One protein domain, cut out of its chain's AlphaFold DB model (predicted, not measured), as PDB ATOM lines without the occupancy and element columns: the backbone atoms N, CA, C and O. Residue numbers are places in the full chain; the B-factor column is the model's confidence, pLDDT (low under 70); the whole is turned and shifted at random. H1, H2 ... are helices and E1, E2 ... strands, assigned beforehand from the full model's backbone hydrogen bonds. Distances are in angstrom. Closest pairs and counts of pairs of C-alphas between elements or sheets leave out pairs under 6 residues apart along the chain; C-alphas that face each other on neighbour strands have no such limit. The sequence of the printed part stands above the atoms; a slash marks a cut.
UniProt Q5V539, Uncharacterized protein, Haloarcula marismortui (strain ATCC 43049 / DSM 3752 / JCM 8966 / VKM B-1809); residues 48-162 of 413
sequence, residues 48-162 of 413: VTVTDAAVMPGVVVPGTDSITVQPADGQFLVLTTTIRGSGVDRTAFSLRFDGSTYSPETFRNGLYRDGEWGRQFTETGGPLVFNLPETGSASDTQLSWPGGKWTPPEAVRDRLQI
ATOM      1  N   VAL A  48     -26.133  -5.106   8.037       94.94
ATOM      2  CA  VAL A  48     -26.221  -6.193   9.018       94.94
ATOM      3  C   VAL A  48     -26.654  -7.480   8.324       94.94
ATOM      4  O   VAL A  48     -27.632  -7.508   7.582       94.94
ATOM      5  N   THR A  49     -25.933  -8.566   8.583       95.81
ATOM      6  CA  THR A  49     -26.293  -9.920   8.146       95.81
ATOM      7  C   THR A  49     -26.469 -10.813   9.365       95.81
ATOM      8  O   THR A  49     -25.584 -10.871  10.216       95.81
ATOM      9  N   VAL A  50     -27.594 -11.524   9.445       96.88
ATOM     10  CA  VAL A  50     -27.818 -12.582  10.439       96.88
ATOM     11  C   VAL A  50     -27.355 -13.902   9.830       96.88
ATOM     12  O   VAL A  50     -27.890 -14.328   8.808       96.88
ATOM     13  N   THR A  51     -26.337 -14.523  10.419       95.56
ATOM     14  CA  THR A  51     -25.701 -15.744   9.894       95.56
ATOM     15  C   THR A  51     -26.214 -17.019  10.550       95.56
ATOM     16  O   THR A  51     -26.134 -18.084   9.946       95.56
ATOM     17  N   ASP A  52     -26.752 -16.919  11.765       95.38
ATOM     18  CA  ASP A  52     -27.331 -18.040  12.505       95.38
ATOM     19  C   ASP A  52     -28.469 -17.554  13.406       95.38
ATOM     20  O   ASP A  52     -28.442 -16.421  13.897       95.38
ATOM     21  N   ALA A  53     -29.454 -18.422  13.626       96.75
ATOM     22  CA  ALA A  53     -30.606 -18.166  14.477       96.75
ATOM     23  C   ALA A  53     -31.038 -19.457  15.179       96.75
ATOM     24  O   ALA A  53     -31.384 -20.453  14.538       96.75
ATOM     25  N   ALA A  54     -31.046 -19.438  16.511       95.62
ATOM     26  CA  ALA A  54     -31.379 -20.601  17.318       95.62
ATOM     27  C   ALA A  54     -32.271 -20.234  18.502       95.62
ATOM     28  O   ALA A  54     -31.961 -19.330  19.275       95.62
ATOM     29  N   VAL A  55     -33.344 -21.004  18.676       96.56
ATOM     30  CA  VAL A  55     -34.158 -21.003  19.893       96.56
ATOM     31  C   VAL A  55     -33.527 -21.960  20.903       96.56
ATOM     32  O   VAL A  55     -33.187 -23.097  20.553       96.56
ATOM     33  N   MET A  56     -33.315 -21.497  22.133       94.62
ATOM     34  CA  MET A  56     -32.615 -22.241  23.183       94.62
ATOM     35  C   MET A  56     -33.326 -22.084  24.541       94.62
ATOM     36  O   MET A  56     -33.746 -20.978  24.869       94.62
ATOM     37  N   PRO A  57     -33.394 -23.136  25.380       94.69
ATOM     38  CA  PRO A  57     -33.969 -23.058  26.736       94.69
ATOM     39  C   PRO A  57     -33.094 -22.272  27.734       94.69
ATOM     40  O   PRO A  57     -33.503 -21.958  28.850       94.69
ATOM     41  N   GLY A  58     -31.846 -21.992  27.365       94.56
ATOM     42  CA  GLY A  58     -30.871 -21.295  28.189       94.56
ATOM     43  C   GLY A  58     -29.621 -20.957  27.383       94.56
ATOM     44  O   GLY A  58     -29.404 -21.500  26.297       94.56
ATOM     45  N   VAL A  59     -28.778 -20.083  27.923       94.62
ATOM     46  CA  VAL A  59     -27.473 -19.738  27.342       94.62
ATOM     47  C   VAL A  59     -26.362 -19.979  28.353       94.62
ATOM     48  O   VAL A  59     -26.564 -19.841  29.556       94.62
ATOM     49  N   VAL A  60     -25.172 -20.356  27.885       94.88
ATOM     50  CA  VAL A  60     -24.023 -20.546  28.780       94.88
ATOM     51  C   VAL A  60     -23.293 -19.225  28.957       94.88
ATOM     52  O   VAL A  60     -22.831 -18.631  27.979       94.88
ATOM     53  N   VAL A  61     -23.169 -18.791  30.207       93.75
ATOM     54  CA  VAL A  61     -22.489 -17.552  30.583       93.75
ATOM     55  C   VAL A  61     -21.263 -17.860  31.448       93.75
ATOM     56  O   VAL A  61     -21.304 -18.772  32.284       93.75
ATOM     57  N   PRO A  62     -20.161 -17.123  31.255       92.06
ATOM     58  CA  PRO A  62     -18.978 -17.270  32.078       92.06
ATOM     59  C   PRO A  62     -19.112 -16.548  33.428       92.06
ATOM     60  O   PRO A  62     -19.510 -15.382  33.503       92.06
ATOM     61  N   GLY A  63     -18.736 -17.250  34.495       88.50
ATOM     62  CA  GLY A  63     -18.423 -16.694  35.810       88.50
ATOM     63  C   GLY A  63     -16.939 -16.337  35.927       88.50
ATOM     64  O   GLY A  63     -16.253 -16.174  34.923       88.50
ATOM     65  N   THR A  64     -16.428 -16.220  37.154       87.56
ATOM     66  CA  THR A  64     -15.008 -15.901  37.397       87.56
ATOM     67  C   THR A  64     -14.076 -17.041  36.971       87.56
ATOM     68  O   THR A  64     -13.054 -16.813  36.336       87.56
ATOM     69  N   ASP A  65     -14.439 -18.273  37.316       89.12
ATOM     70  CA  ASP A  65     -13.629 -19.491  37.168       89.12
ATOM     71  C   ASP A  65     -14.480 -20.702  36.735       89.12
ATOM     72  O   ASP A  65     -14.053 -21.855  36.745       89.12
ATOM     73  N   SER A  66     -15.722 -20.442  36.338       91.31
ATOM     74  CA  SER A  66     -16.708 -21.456  35.992       91.31
ATOM     75  C   SER A  66     -17.616 -20.962  34.878       91.31
ATOM     76  O   SER A  66     -17.625 -19.787  34.518       91.31
ATOM     77  N   ILE A  67     -18.393 -21.880  34.325       93.50
ATOM     78  CA  ILE A  67     -19.482 -21.588  33.400       93.50
ATOM     79  C   ILE A  67     -20.796 -22.046  34.015       93.50
ATOM     80  O   ILE A  67     -20.863 -23.077  34.687       93.50
ATOM     81  N   THR A  68     -21.864 -21.301  33.776       93.06
ATOM     82  CA  THR A  68     -23.206 -21.685  34.213       93.06
ATOM     83  C   THR A  68     -24.187 -21.553  33.066       93.06
ATOM     84  O   THR A  68     -23.946 -20.814  32.113       93.06
ATOM     85  N   VAL A  69     -25.296 -22.279  33.154       94.00
ATOM     86  CA  VAL A  69     -26.419 -22.070  32.248       94.00
ATOM     87  C   VAL A  69     -27.317 -21.011  32.869       94.00
ATOM     88  O   VAL A  69     -27.865 -21.227  33.947       94.00
ATOM     89  N   GLN A  70     -27.441 -19.869  32.203       92.75
ATOM     90  CA  GLN A  70     -28.456 -18.876  32.516       92.75
ATOM     91  C   GLN A  70     -29.785 -19.369  31.922       92.75
ATOM     92  O   GLN A  70     -29.866 -19.522  30.698       92.75
ATOM     93  N   PRO A  71     -30.804 -19.661  32.748       88.38
ATOM     94  CA  PRO A  71     -32.123 -20.019  32.242       88.38
ATOM     95  C   PRO A  71     -32.821 -18.790  31.650       88.38
ATOM     96  O   PRO A  71     -32.590 -17.668  32.111       88.38
ATOM     97  N   ALA A  72     -33.655 -19.020  30.637       85.75
ATOM     98  CA  ALA A  72     -34.623 -18.030  30.174       85.75
ATOM     99  C   ALA A  72     -35.827 -17.981  31.128       85.75
ATOM    100  O   ALA A  72     -36.073 -18.945  31.862       85.75
ATOM    101  N   ASP A  73     -36.597 -16.893  31.084       85.38
ATOM    102  CA  ASP A  73     -37.913 -16.865  31.739       85.38
ATOM    103  C   ASP A  73     -38.933 -17.712  30.962       85.38
ATOM    104  O   ASP A  73     -39.813 -18.326  31.562       85.38
ATOM    105  N   GLY A  74     -38.758 -17.796  29.640       91.44
ATOM    106  CA  GLY A  74     -39.415 -18.758  28.759       91.44
ATOM    107  C   GLY A  74     -38.398 -19.422  27.836       91.44
ATOM    108  O   GLY A  74     -37.969 -20.545  28.078       91.44
ATOM    109  N   GLN A  75     -37.949 -18.701  26.808       95.25
ATOM    110  CA  GLN A  75     -36.924 -19.164  25.867       95.25
ATOM    111  C   GLN A  75     -36.009 -18.020  25.416       95.25
ATOM    112  O   GLN A  75     -36.390 -16.853  25.440       95.25
ATOM    113  N   PHE A  76     -34.804 -18.349  24.951       97.19
ATOM    114  CA  PHE A  76     -33.933 -17.394  24.271       97.19
ATOM    115  C   PHE A  76     -33.994 -17.572  22.757       97.19
ATOM    116  O   PHE A  76     -33.809 -18.685  22.262       97.19
ATOM    117  N   LEU A  77     -34.128 -16.470  22.017       97.62
ATOM    118  CA  LEU A  77     -33.714 -16.407  20.617       97.62
ATOM    119  C   LEU A  77     -32.287 -15.857  20.552       97.62
ATOM    120  O   LEU A  77     -32.041 -14.702  20.895       97.62
ATOM    121  N   VAL A  78     -31.347 -16.689  20.110       96.62
ATOM    122  CA  VAL A  78     -29.941 -16.323  19.920       96.62
ATOM    123  C   VAL A  78     -29.676 -16.153  18.432       96.62
ATOM    124  O   VAL A  78     -29.788 -17.108  17.665       96.62
ATOM    125  N   LEU A  79     -29.302 -14.944  18.033       97.12
ATOM    126  CA  LEU A  79     -28.915 -14.598  16.671       97.12
ATOM    127  C   LEU A  79     -27.412 -14.337  16.627       97.12
ATOM    128  O   LEU A  79     -26.875 -13.672  17.509       97.12
ATOM    129  N   THR A  80     -26.734 -14.821  15.593       94.94
ATOM    130  CA  THR A  80     -25.350 -14.423  15.304       94.94
ATOM    131  C   THR A  80     -25.373 -13.422  14.166       94.94
ATOM    132  O   THR A  80     -25.922 -13.715  13.102       94.94
ATOM    133  N   THR A  81     -24.800 -12.241  14.381       95.12
ATOM    134  CA  THR A  81     -24.776 -11.179  13.375       95.12
ATOM    135  C   THR A  81     -23.358 -10.812  12.969       95.12
ATOM    136  O   THR A  81     -22.413 -10.919  13.749       95.12
ATOM    137  N   THR A  82     -23.221 -10.353  11.732       94.56
ATOM    138  CA  THR A  82     -22.019  -9.697  11.218       94.56
ATOM    139  C   THR A  82     -22.409  -8.344  10.654       94.56
ATOM    140  O   THR A  82     -23.408  -8.248   9.935       94.56
ATOM    141  N   ILE A  83     -21.619  -7.322  10.952       93.44
ATOM    142  CA  ILE A  83     -21.884  -5.939  10.563       93.44
ATOM    143  C   ILE A  83     -20.754  -5.452   9.668       93.44
ATOM    144  O   ILE A  83     -19.576  -5.679   9.945       93.44
ATOM    145  N   ARG A  84     -21.127  -4.807   8.563       90.06
ATOM    146  CA  ARG A  84     -20.210  -4.071   7.693       90.06
ATOM    147  C   ARG A  84     -20.591  -2.597   7.700       90.06
ATOM    148  O   ARG A  84     -21.752  -2.264   7.473       90.06
ATOM    149  N   GLY A  85     -19.594  -1.743   7.899       81.94
ATOM    150  CA  GLY A  85     -19.794  -0.331   8.219       81.94
ATOM    151  C   GLY A  85     -19.716  -0.097   9.727       81.94
ATOM    152  O   GLY A  85     -19.627  -1.044  10.505       81.94
ATOM    153  N   SER A  86     -19.702   1.166  10.130       76.62
ATOM    154  CA  SER A  86     -19.697   1.575  11.534       76.62
ATOM    155  C   SER A  86     -21.112   1.923  12.009       76.62
ATOM    156  O   SER A  86     -22.014   2.159  11.207       76.62
ATOM    157  N   GLY A  87     -21.304   1.979  13.330       71.94
ATOM    158  CA  GLY A  87     -22.404   2.754  13.911       71.94
ATOM    159  C   GLY A  87     -23.704   2.017  14.235       71.94
ATOM    160  O   GLY A  87     -24.718   2.686  14.419       71.94
ATOM    161  N   VAL A  88     -23.716   0.681  14.355       84.88
ATOM    162  CA  VAL A  88     -24.858  -0.010  14.991       84.88
ATOM    163  C   VAL A  88     -24.451  -0.553  16.342       84.88
ATOM    164  O   VAL A  88     -23.827  -1.609  16.452       84.88
ATOM    165  N   ASP A  89     -24.868   0.157  17.377       90.50
ATOM    166  CA  ASP A  89     -24.795  -0.362  18.728       90.50
ATOM    167  C   ASP A  89     -25.801  -1.490  18.926       90.50
ATOM    168  O   ASP A  89     -26.888  -1.519  18.347       90.50
ATOM    169  N   ARG A  90     -25.474  -2.410  19.829       93.25
ATOM    170  CA  ARG A  90     -26.366  -3.508  20.217       93.25
ATOM    171  C   ARG A  90     -27.765  -3.021  20.616       93.25
ATOM    172  O   ARG A  90     -28.751  -3.684  20.327       93.25
ATOM    173  N   THR A  91     -27.852  -1.874  21.287       94.75
ATOM    174  CA  THR A  91     -29.113  -1.275  21.754       94.75
ATOM    175  C   THR A  91     -29.976  -0.720  20.624       94.75
ATOM    176  O   THR A  91     -31.149  -0.444  20.849       94.75
ATOM    177  N   ALA A  92     -29.428  -0.581  19.414       94.69
ATOM    178  CA  ALA A  92     -30.180  -0.179  18.234       94.69
ATOM    179  C   ALA A  92     -31.024  -1.326  17.652       94.69
ATOM    180  O   ALA A  92     -31.879  -1.084  16.802       94.69
ATOM    181  N   PHE A  93     -30.796  -2.567  18.097       97.19
ATOM    182  CA  PHE A  93     -31.585  -3.721  17.690       97.19
ATOM    183  C   PHE A  93     -32.821  -3.891  18.567       97.19
ATOM    184  O   PHE A  93     -32.756  -3.825  19.795       97.19
ATOM    185  N   SER A  94     -33.935  -4.214  17.926       98.12
ATOM    186  CA  SER A  94     -35.181  -4.590  18.582       98.12
ATOM    187  C   SER A  94     -35.807  -5.782  17.868       98.12
ATOM    188  O   SER A  94     -35.765  -5.876  16.642       98.12
ATOM    189  N   LEU A  95     -36.364  -6.716  18.633       98.56
ATOM    190  CA  LEU A  95     -37.084  -7.869  18.105       98.56
ATOM    191  C   LEU A  95     -38.564  -7.727  18.436       98.56
ATOM    192  O   LEU A  95     -38.931  -7.674  19.606       98.56
ATOM    193  N   ARG A  96     -39.418  -7.721  17.420       98.50
ATOM    194  CA  ARG A  96     -40.860  -7.874  17.598       98.50
ATOM    195  C   ARG A  96     -41.213  -9.358  17.663       98.50
ATOM    196  O   ARG A  96     -40.763 -10.113  16.805       98.50
ATOM    197  N   PHE A  97     -41.999  -9.761  18.655       98.31
ATOM    198  CA  PHE A  97     -42.513 -11.121  18.830       98.31
ATOM    199  C   PHE A  97     -43.818 -11.074  19.630       98.31
ATOM    200  O   PHE A  97     -43.873 -10.404  20.658       98.31
ATOM    201  N   ASP A  98     -44.856 -11.765  19.158       96.94
ATOM    202  CA  ASP A  98     -46.155 -11.857  19.834       96.94
ATOM    203  C   ASP A  98     -46.735 -10.485  20.243       96.94
ATOM    204  O   ASP A  98     -47.093 -10.230  21.392       96.94
ATOM    205  N   GLY A  99     -46.707  -9.528  19.307       96.50
ATOM    206  CA  GLY A  99     -47.179  -8.155  19.531       96.50
ATOM    207  C   GLY A  99     -46.319  -7.294  20.469       96.50
ATOM    208  O   GLY A  99     -46.576  -6.096  20.591       96.50
ATOM    209  N   SER A 100     -45.277  -7.856  21.085       98.12
ATOM    210  CA  SER A 100     -44.364  -7.162  21.997       98.12
ATOM    211  C   SER A 100     -43.009  -6.889  21.346       98.12
ATOM    212  O   SER A 100     -42.597  -7.579  20.413       98.12
ATOM    213  N   THR A 101     -42.295  -5.882  21.850       98.06
ATOM    214  CA  THR A 101     -40.937  -5.544  21.400       98.06
ATOM    215  C   THR A 101     -39.934  -5.856  22.501       98.06
ATOM    216  O   THR A 101     -40.082  -5.392  23.628       98.06
ATOM    217  N   TYR A 102     -38.889  -6.601  22.154       98.19
ATOM    218  CA  TYR A 102     -37.838  -7.060  23.050       98.19
ATOM    219  C   TYR A 102     -36.500  -6.429  22.670       98.19
ATOM    220  O   TYR A 102     -36.117  -6.386  21.496       98.19
ATOM    221  N   SER A 103     -35.768  -5.963  23.676       97.56
ATOM    222  CA  SER A 103     -34.385  -5.508  23.531       97.56
ATOM    223  C   SER A 103     -33.413  -6.670  23.757       97.56
ATOM    224  O   SER A 103     -33.729  -7.596  24.507       97.56
ATOM    225  N   PRO A 104     -32.223  -6.647  23.134       96.88
ATOM    226  CA  PRO A 104     -31.235  -7.692  23.338       96.88
ATOM    227  C   PRO A 104     -30.647  -7.649  24.754       96.88
ATOM    228  O   PRO A 104     -30.228  -6.604  25.257       96.88
ATOM    229  N   GLU A 105     -30.542  -8.823  25.360       94.88
ATOM    230  CA  GLU A 105     -29.999  -9.063  26.687       94.88
ATOM    231  C   GLU A 105     -28.511  -8.741  26.785       94.88
ATOM    232  O   GLU A 105     -27.730  -8.939  25.844       94.88
ATOM    233  N   THR A 106     -28.110  -8.258  27.965       90.69
ATOM    234  CA  THR A 106     -26.718  -7.916  28.280       90.69
ATOM    235  C   THR A 106     -26.120  -8.909  29.252       90.69
ATOM    236  O   THR A 106     -26.444  -8.911  30.435       90.69
ATOM    237  N   PHE A 107     -25.144  -9.677  28.781       88.56
ATOM    238  CA  PHE A 107     -24.324 -10.502  29.656       88.56
ATOM    239  C   PHE A 107     -23.023  -9.772  29.950       88.56
ATOM    240  O   PHE A 107     -22.215  -9.554  29.048       88.56
ATOM    241  N   ARG A 108     -22.810  -9.413  31.223       83.44
ATOM    242  CA  ARG A 108     -21.622  -8.673  31.685       83.44
ATOM    243  C   ARG A 108     -20.317  -9.270  31.158       83.44
ATOM    244  O   ARG A 108     -19.440  -8.537  30.725       83.44
ATOM    245  N   ASN A 109     -20.228 -10.598  31.158       85.12
ATOM    246  CA  ASN A 109     -19.044 -11.329  30.725       85.12
ATOM    247  C   ASN A 109     -19.214 -11.958  29.331       85.12
ATOM    248  O   ASN A 109     -18.445 -12.840  28.985       85.12
ATOM    249  N   GLY A 110     -20.222 -11.559  28.545       88.44
ATOM    250  CA  GLY A 110     -20.536 -12.161  27.244       88.44
ATOM    251  C   GLY A 110     -21.076 -13.595  27.334       88.44
ATOM    252  O   GLY A 110     -21.463 -14.065  28.403       88.44
ATOM    253  N   LEU A 111     -21.117 -14.291  26.196       89.06
ATOM    254  CA  LEU A 111     -21.502 -15.706  26.127       89.06
ATOM    255  C   LEU A 111     -20.276 -16.614  26.060       89.06
ATOM    256  O   LEU A 111     -19.299 -16.306  25.380       89.06
ATOM    257  N   TYR A 112     -20.359 -17.778  26.701       87.88
ATOM    258  CA  TYR A 112     -19.369 -18.840  26.538       87.88
ATOM    259  C   TYR A 112     -19.714 -19.692  25.305       87.88
ATOM    260  O   TYR A 112     -20.806 -20.277  25.225       87.88
ATOM    261  N   ARG A 113     -18.801 -19.756  24.327       79.75
ATOM    262  CA  ARG A 113     -18.979 -20.492  23.061       79.75
ATOM    263  C   ARG A 113     -17.657 -21.100  22.611       79.75
ATOM    264  O   ARG A 113     -16.641 -20.427  22.663       79.75
ATOM    265  N   ASP A 114     -17.686 -22.358  22.175       71.75
ATOM    266  CA  ASP A 114     -16.565 -23.024  21.489       71.75
ATOM    267  C   ASP A 114     -15.219 -22.977  22.240       71.75
ATOM    268  O   ASP A 114     -14.151 -22.871  21.647       71.75
ATOM    269  N   GLY A 115     -15.264 -23.045  23.576       66.00
ATOM    270  CA  GLY A 115     -14.073 -22.950  24.429       66.00
ATOM    271  C   GLY A 115     -13.557 -21.523  24.635       66.00
ATOM    272  O   GLY A 115     -12.664 -21.311  25.455       66.00
ATOM    273  N   GLU A 116     -14.143 -20.546  23.949       73.56
ATOM    274  CA  GLU A 116     -13.829 -19.136  24.090       73.56
ATOM    275  C   GLU A 116     -14.692 -18.471  25.165       73.56
ATOM    276  O   GLU A 116     -15.907 -18.678  25.294       73.56
ATOM    277  N   TRP A 117     -14.024 -17.631  25.945       74.00
ATOM    278  CA  TRP A 117     -14.642 -16.856  27.002       74.00
ATOM    279  C   TRP A 117     -15.291 -15.600  26.435       74.00
ATOM    280  O   TRP A 117     -14.625 -14.758  25.840       74.00
ATOM    281  N   GLY A 118     -16.586 -15.448  26.698       64.56
ATOM    282  CA  GLY A 118     -17.213 -14.138  26.756       64.56
ATOM    283  C   GLY A 118     -17.316 -13.381  25.444       64.56
ATOM    284  O   GLY A 118     -17.113 -12.170  25.429       64.56
ATOM    285  N   ARG A 119     -17.683 -14.058  24.349       76.38
ATOM    286  CA  ARG A 119     -17.988 -13.353  23.099       76.38
ATOM    287  C   ARG A 119     -19.128 -12.369  23.332       76.38
ATOM    288  O   ARG A 119     -20.254 -12.763  23.649       76.38
ATOM    289  N   GLN A 120     -18.800 -11.093  23.184       83.62
ATOM    290  CA  GLN A 120     -19.729  -9.980  23.238       83.62
ATOM    291  C   GLN A 120     -20.061  -9.516  21.826       83.62
ATOM    292  O   GLN A 120     -19.371  -9.832  20.858       83.62
ATOM    293  N   PHE A 121     -21.153  -8.774  21.732       89.00
ATOM    294  CA  PHE A 121     -21.450  -7.992  20.552       89.00
ATOM    295  C   PHE A 121     -20.451  -6.832  20.449       89.00
ATOM    296  O   PHE A 121     -20.237  -6.127  21.435       89.00
ATOM    297  N   THR A 122     -19.862  -6.635  19.275       89.88
ATOM    298  CA  THR A 122     -18.933  -5.536  18.980       89.88
ATOM    299  C   THR A 122     -19.396  -4.769  17.738       89.88
ATOM    300  O   THR A 122     -20.417  -5.096  17.137       89.88
ATOM    301  N   GLU A 123     -18.632  -3.760  17.318       86.75
ATOM    302  CA  GLU A 123     -18.888  -2.995  16.088       86.75
ATOM    303  C   GLU A 123     -18.919  -3.855  14.811       86.75
ATOM    304  O   GLU A 123     -19.573  -3.491  13.837       86.75
ATOM    305  N   THR A 124     -18.262  -5.021  14.813       89.88
ATOM    306  CA  THR A 124     -18.274  -5.967  13.684       89.88
ATOM    307  C   THR A 124     -19.416  -6.986  13.770       89.88
ATOM    308  O   THR A 124     -19.562  -7.840  12.889       89.88
ATOM    309  N   GLY A 125     -20.266  -6.878  14.794       91.38
ATOM    310  CA  GLY A 125     -21.369  -7.782  15.092       91.38
ATOM    311  C   GLY A 125     -21.064  -8.735  16.244       91.38
ATOM    312  O   GLY A 125     -20.124  -8.563  17.018       91.38
ATOM    313  N   GLY A 126     -21.902  -9.751  16.393       92.12
ATOM    314  CA  GLY A 126     -21.762 -10.759  17.434       92.12
ATOM    315  C   GLY A 126     -23.106 -11.356  17.836       92.12
ATOM    316  O   GLY A 126     -24.089 -11.240  17.102       92.12
ATOM    317  N   PRO A 127     -23.170 -12.042  18.986       93.81
ATOM    318  CA  PRO A 127     -24.416 -12.625  19.451       93.81
ATOM    319  C   PRO A 127     -25.398 -11.541  19.921       93.81
ATOM    320  O   PRO A 127     -25.071 -10.727  20.785       93.81
ATOM    321  N   LEU A 128     -26.623 -11.584  19.402       96.12
ATOM    322  CA  LEU A 128     -27.796 -10.917  19.964       96.12
ATOM    323  C   LEU A 128     -28.668 -11.978  20.634       96.12
ATOM    324  O   LEU A 128     -28.983 -12.995  20.023       96.12
ATOM    325  N   VAL A 129     -29.046 -11.759  21.889       96.88
ATOM    326  CA  VAL A 129     -29.863 -12.703  22.660       96.88
ATOM    327  C   VAL A 129     -31.121 -11.990  23.105       96.88
ATOM    328  O   VAL A 129     -31.017 -10.930  23.703       96.88
ATOM    329  N   PHE A 130     -32.287 -12.561  22.847       97.94
ATOM    330  CA  PHE A 130     -33.569 -12.007  23.275       97.94
ATOM    331  C   PHE A 130     -34.247 -13.002  24.211       97.94
ATOM    332  O   PHE A 130     -34.390 -14.167  23.841       97.94
ATOM    333  N   ASN A 131     -34.622 -12.559  25.413       97.25
ATOM    334  CA  ASN A 131     -35.423 -13.338  26.359       97.25
ATOM    335  C   ASN A 131     -36.901 -13.181  25.990       97.25
ATOM    336  O   ASN A 131     -37.405 -12.060  25.949       97.25
ATOM    337  N   LEU A 132     -37.563 -14.287  25.673       97.31
ATOM    338  CA  LEU A 132     -38.922 -14.321  25.146       97.31
ATOM    339  C   LEU A 132     -39.814 -15.202  26.029       97.31
ATOM    340  O   LEU A 132     -39.313 -16.121  26.689       97.31
ATOM    341  N   PRO A 133     -41.142 -14.993  25.993       96.88
ATOM    342  CA  PRO A 133     -42.103 -15.979  26.466       96.88
ATOM    343  C   PRO A 133     -41.842 -17.347  25.828       96.88
ATOM    344  O   PRO A 133     -41.361 -17.433  24.694       96.88
ATOM    345  N   GLU A 134     -42.165 -18.421  26.552       94.19
ATOM    346  CA  GLU A 134     -41.901 -19.795  26.102       94.19
ATOM    347  C   GLU A 134     -42.571 -20.106  24.758       94.19
ATOM    348  O   GLU A 134     -41.995 -20.791  23.919       94.19
ATOM    349  N   THR A 135     -43.759 -19.550  24.535       95.69
ATOM    350  CA  THR A 135     -44.496 -19.626  23.276       95.69
ATOM    351  C   THR A 135     -45.168 -18.293  22.989       95.69
ATOM    352  O   THR A 135     -45.528 -17.573  23.918       95.69
ATOM    353  N   GLY A 136     -45.393 -17.994  21.714       96.19
ATOM    354  CA  GLY A 136     -46.126 -16.812  21.266       96.19
ATOM    355  C   GLY A 136     -46.309 -16.836  19.753       96.19
ATOM    356  O   GLY A 136     -45.680 -17.648  19.066       96.19
ATOM    357  N   SER A 137     -47.163 -15.964  19.218       96.06
ATOM    358  CA  SER A 137     -47.350 -15.866  17.773       96.06
ATOM    359  C   SER A 137     -46.079 -15.355  17.095       96.06
ATOM    360  O   SER A 137     -45.575 -14.271  17.403       96.06
ATOM    361  N   ALA A 138     -45.575 -16.125  16.128       95.56
ATOM    362  CA  ALA A 138     -44.390 -15.754  15.361       95.56
ATOM    363  C   ALA A 138     -44.709 -15.156  13.976       95.56
ATOM    364  O   ALA A 138     -43.799 -14.910  13.177       95.56
ATOM    365  N   SER A 139     -45.987 -14.916  13.660       94.31
ATOM    366  CA  SER A 139     -46.421 -14.461  12.330       94.31
ATOM    367  C   SER A 139     -45.816 -13.114  11.927       94.31
ATOM    368  O   SER A 139     -45.518 -12.895  10.754       94.31
ATOM    369  N   ASP A 140     -45.607 -12.227  12.900       94.06
ATOM    370  CA  ASP A 140     -45.057 -10.881  12.730       94.06
ATOM    371  C   ASP A 140     -43.628 -10.741  13.283       94.06
ATOM    372  O   ASP A 140     -43.142  -9.619  13.453       94.06
ATOM    373  N   THR A 141     -42.940 -11.860  13.559       97.88
ATOM    374  CA  THR A 141     -41.602 -11.804  14.159       97.88
ATOM    375  C   THR A 141     -40.610 -11.129  13.228       97.88
ATOM    376  O   THR A 141     -40.417 -11.549  12.086       97.88
ATOM    377  N   GLN A 142     -39.945 -10.094  13.733       98.19
ATOM    378  CA  GLN A 142     -39.012  -9.300  12.949       98.19
ATOM    379  C   GLN A 142     -37.952  -8.673  13.846       98.19
ATOM    380  O   GLN A 142     -38.268  -8.043  14.851       98.19
ATOM    381  N   LEU A 143     -36.690  -8.820  13.451       98.31
ATOM    382  CA  LEU A 143     -35.586  -8.030  13.978       98.31
ATOM    383  C   LEU A 143     -35.508  -6.722  13.185       98.31
ATOM    384  O   LEU A 143     -35.524  -6.755  11.955       98.31
ATOM    385  N   SER A 144     -35.377  -5.591  13.863       97.31
ATOM    386  CA  SER A 144     -35.199  -4.271  13.253       97.31
ATOM    387  C   SER A 144     -34.010  -3.529  13.850       97.31
ATOM    388  O   SER A 144     -33.660  -3.736  15.011       97.31
ATOM    389  N   TRP A 145     -33.390  -2.677  13.036       95.12
ATOM    390  CA  TRP A 145     -32.313  -1.757  13.404       95.12
ATOM    391  C   TRP A 145     -32.332  -0.544  12.453       95.12
ATOM    392  O   TRP A 145     -33.030  -0.575  11.432       95.12
ATOM    393  N   PRO A 146     -31.583   0.536  12.737       90.81
ATOM    394  CA  PRO A 146     -31.469   1.662  11.818       90.81
ATOM    395  C   PRO A 146     -30.975   1.214  10.437       90.81
ATOM    396  O   PRO A 146     -29.869   0.701  10.291       90.81
ATOM    397  N   GLY A 147     -31.812   1.400   9.417       88.44
ATOM    398  CA  GLY A 147     -31.479   1.052   8.035       88.44
ATOM    399  C   GLY A 147     -31.805  -0.384   7.618       88.44
ATOM    400  O   GLY A 147     -31.507  -0.749   6.482       88.44
ATOM    401  N   GLY A 148     -32.441  -1.203   8.465       93.38
ATOM    402  CA  GLY A 148     -32.787  -2.559   8.046       93.38
ATOM    403  C   GLY A 148     -33.738  -3.334   8.944       93.38
ATOM    404  O   GLY A 148     -34.048  -2.975  10.079       93.38
ATOM    405  N   LYS A 149     -34.219  -4.439   8.379       96.62
ATOM    406  CA  LYS A 149     -35.056  -5.421   9.062       96.62
ATOM    407  C   LYS A 149     -34.722  -6.824   8.577       96.62
ATOM    408  O   LYS A 149     -34.366  -7.017   7.415       96.62
ATOM    409  N   TRP A 150     -34.879  -7.804   9.452       97.94
ATOM    410  CA  TRP A 150     -34.693  -9.218   9.159       97.94
ATOM    411  C   TRP A 150     -35.870 -10.018   9.699       97.94
ATOM    412  O   TRP A 150     -36.283  -9.848  10.844       97.94
ATOM    413  N   THR A 151     -36.419 -10.889   8.858       98.19
ATOM    414  CA  THR A 151     -37.502 -11.799   9.245       98.19
ATOM    415  C   THR A 151     -36.894 -13.177   9.489       98.19
ATOM    416  O   THR A 151     -36.190 -13.666   8.600       98.19
ATOM    417  N   PRO A 152     -37.134 -13.813  10.651       97.62
ATOM    418  CA  PRO A 152     -36.614 -15.144  10.899       97.62
ATOM    419  C   PRO A 152     -37.141 -16.162   9.878       97.62
ATOM    420  O   PRO A 152     -38.302 -16.070   9.466       97.62
ATOM    421  N   PRO A 153     -36.325 -17.161   9.496       97.50
ATOM    422  CA  PRO A 153     -36.777 -18.274   8.673       97.50
ATOM    423  C   PRO A 153     -37.983 -18.988   9.288       97.50
ATOM    424  O   PRO A 153     -38.133 -19.025  10.511       97.50
ATOM    425  N   GLU A 154     -38.807 -19.610   8.444       96.94
ATOM    426  CA  GLU A 154     -39.997 -20.371   8.853       96.94
ATOM    427  C   GLU A 154     -39.695 -21.368   9.977       96.94
ATOM    428  O   GLU A 154     -40.284 -21.260  11.042       96.94
ATOM    429  N   ALA A 155     -38.648 -22.185   9.835       96.00
ATOM    430  CA  ALA A 155     -38.245 -23.143  10.867       96.00
ATOM    431  C   ALA A 155     -37.949 -22.515  12.249       96.00
ATOM    432  O   ALA A 155     -38.104 -23.174  13.276       96.00
ATOM    433  N   VAL A 156     -37.498 -21.255  12.301       96.94
ATOM    434  CA  VAL A 156     -37.293 -20.529  13.569       96.94
ATOM    435  C   VAL A 156     -38.630 -20.040  14.121       96.94
ATOM    436  O   VAL A 156     -38.875 -20.179  15.315       96.94
ATOM    437  N   ARG A 157     -39.503 -19.505  13.260       97.38
ATOM    438  CA  ARG A 157     -40.841 -19.028  13.642       97.38
ATOM    439  C   ARG A 157     -41.740 -20.162  14.125       97.38
ATOM    440  O   ARG A 157     -42.419 -19.998  15.133       97.38
ATOM    441  N   ASP A 158     -41.698 -21.314  13.468       96.31
ATOM    442  CA  ASP A 158     -42.410 -22.514  13.908       96.31
ATOM    443  C   ASP A 158     -41.894 -22.948  15.273       96.31
ATOM    444  O   ASP A 158     -42.671 -23.227  16.183       96.31
ATOM    445  N   ARG A 159     -40.567 -22.925  15.469       95.88
ATOM    446  CA  ARG A 159     -39.996 -23.299  16.760       95.88
ATOM    447  C   ARG A 159     -40.410 -22.353  17.883       95.88
ATOM    448  O   ARG A 159     -40.634 -22.846  18.978       95.88
ATOM    449  N   LEU A 160     -40.508 -21.048  17.642       96.94
ATOM    450  CA  LEU A 160     -40.926 -20.069  18.657       96.94
ATOM    451  C   LEU A 160     -42.377 -20.269  19.135       96.94
ATOM    452  O   LEU A 160     -42.715 -19.845  20.237       96.94
ATOM    453  N   GLN A 161     -43.216 -20.914  18.322       97.12
ATOM    454  CA  GLN A 161     -44.619 -21.201  18.643       97.12
ATOM    455  C   GLN A 161     -44.806 -22.506  19.431       97.12
ATOM    456  O   GLN A 161     -45.864 -22.728  20.012       97.12
ATOM    457  N   ILE A 162     -43.796 -23.378  19.450       95.75
ATOM    458  CA  ILE A 162     -43.871 -24.707  20.064       95.75
ATOM    459  C   ILE A 162     -43.266 -24.652  21.478       95.75
ATOM    460  O   ILE A 162     -42.151 -24.146  21.623       95.75
TER     461      ILE A 162
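Overview. This is residues 48 to 162 of the 413 residues of an uncharacterized protein of Haloarcula marismortui (strain ATCC 43049 / DSM 3752 / JCM 8966 / VKM B-1809) (UniProt Q5V539). Two small sheets stand partly face to face with their strands crossed, a loosely formed sandwich, and one of them is made largely by a long hairpin, E1 and E2, that folds sharply into an L. The hairpin's first arm pairs with E7 opposite the sheet E4 E3 E8 E9; its second arm reaches away beyond the bends, with the small hairpin E5 and E6 packed on it, while H1 lies over E1 and E2. The printed part has 115 residues with nine named strands, E1 to E9, followed by one named helix, H1. The sheets run E1 E2 E7, E4 E3 E8 E9 and E5 E6, all antiparallel, and the class is mostly strand. The whole is compact, with a radius of gyration of the C-alphas of 13.8 A and spans of 41 by 35 by 20 A.

Along the chain. E1, residues 48 to 62, begins at C-alpha 48 (-26.221, -6.193, 9.018), is 26.6 A long and bends by 108 degrees at residue 57. E2, residues 67 to 84, is 31.1 A long and bends by 111 degrees at residue 71. Then come E3, residues 94 to 97, E4, residues 100 to 102, E5, residues 111 to 113, and E6, residues 116 to 119. E7, residues 125 to 132, is 21.3 A long. E8, residues 142 to 145, and E9, residues 148 to 150, precede H1, residues 154 to 161, which is 10.9 A long and ends at C-alpha 161 (-44.619, -21.201, 18.643).

Arrangement. The sheet E1 E2 E7 is twisted. E1 and E2 form a hairpin, with N 51 and O 80 at 2.8 A and, beyond the bends, N 61 and O 68 at 2.9 A. E2 and E7 are antiparallel, with N 79 and O 128 at 2.8 A. This sheet and E4 E3 E8 E9 form a sandwich, two sheets face to face, their strands at 59 degrees; the closest C-alphas of E4 and E7 are those of Tyr 102 and Phe 130, 6.5 A apart. In the second sheet N 102 and O 95 are at 2.8 A, N 96 and O 142 at 2.8 A, and N 143 and O 150 at 2.8 A. In the hairpin E5 and E6, N 116 and O 113 are at 2.8 A; the closest C-alphas of E1 and E5 are those of Val 61 and Leu 111, 4.9 A apart. H1 is on the sheet E1 E2 E7 at a height of 9.3 A, over E1 and E2 and slantwise to the strands; its closest C-alpha pair with E1 is Leu 160 and Val 55, 6.9 A. In H1 every O i to N i+4 pair is within hydrogen-bond range.

Size, cuts and confidence. The two C-alphas farthest apart, those of Asp 65 and Ser 139, are 41.4 A apart. The printed part has no cut, and no link is long. The mean pLDDT of the printed part is 92.3; residues 115 and 118 are under 70.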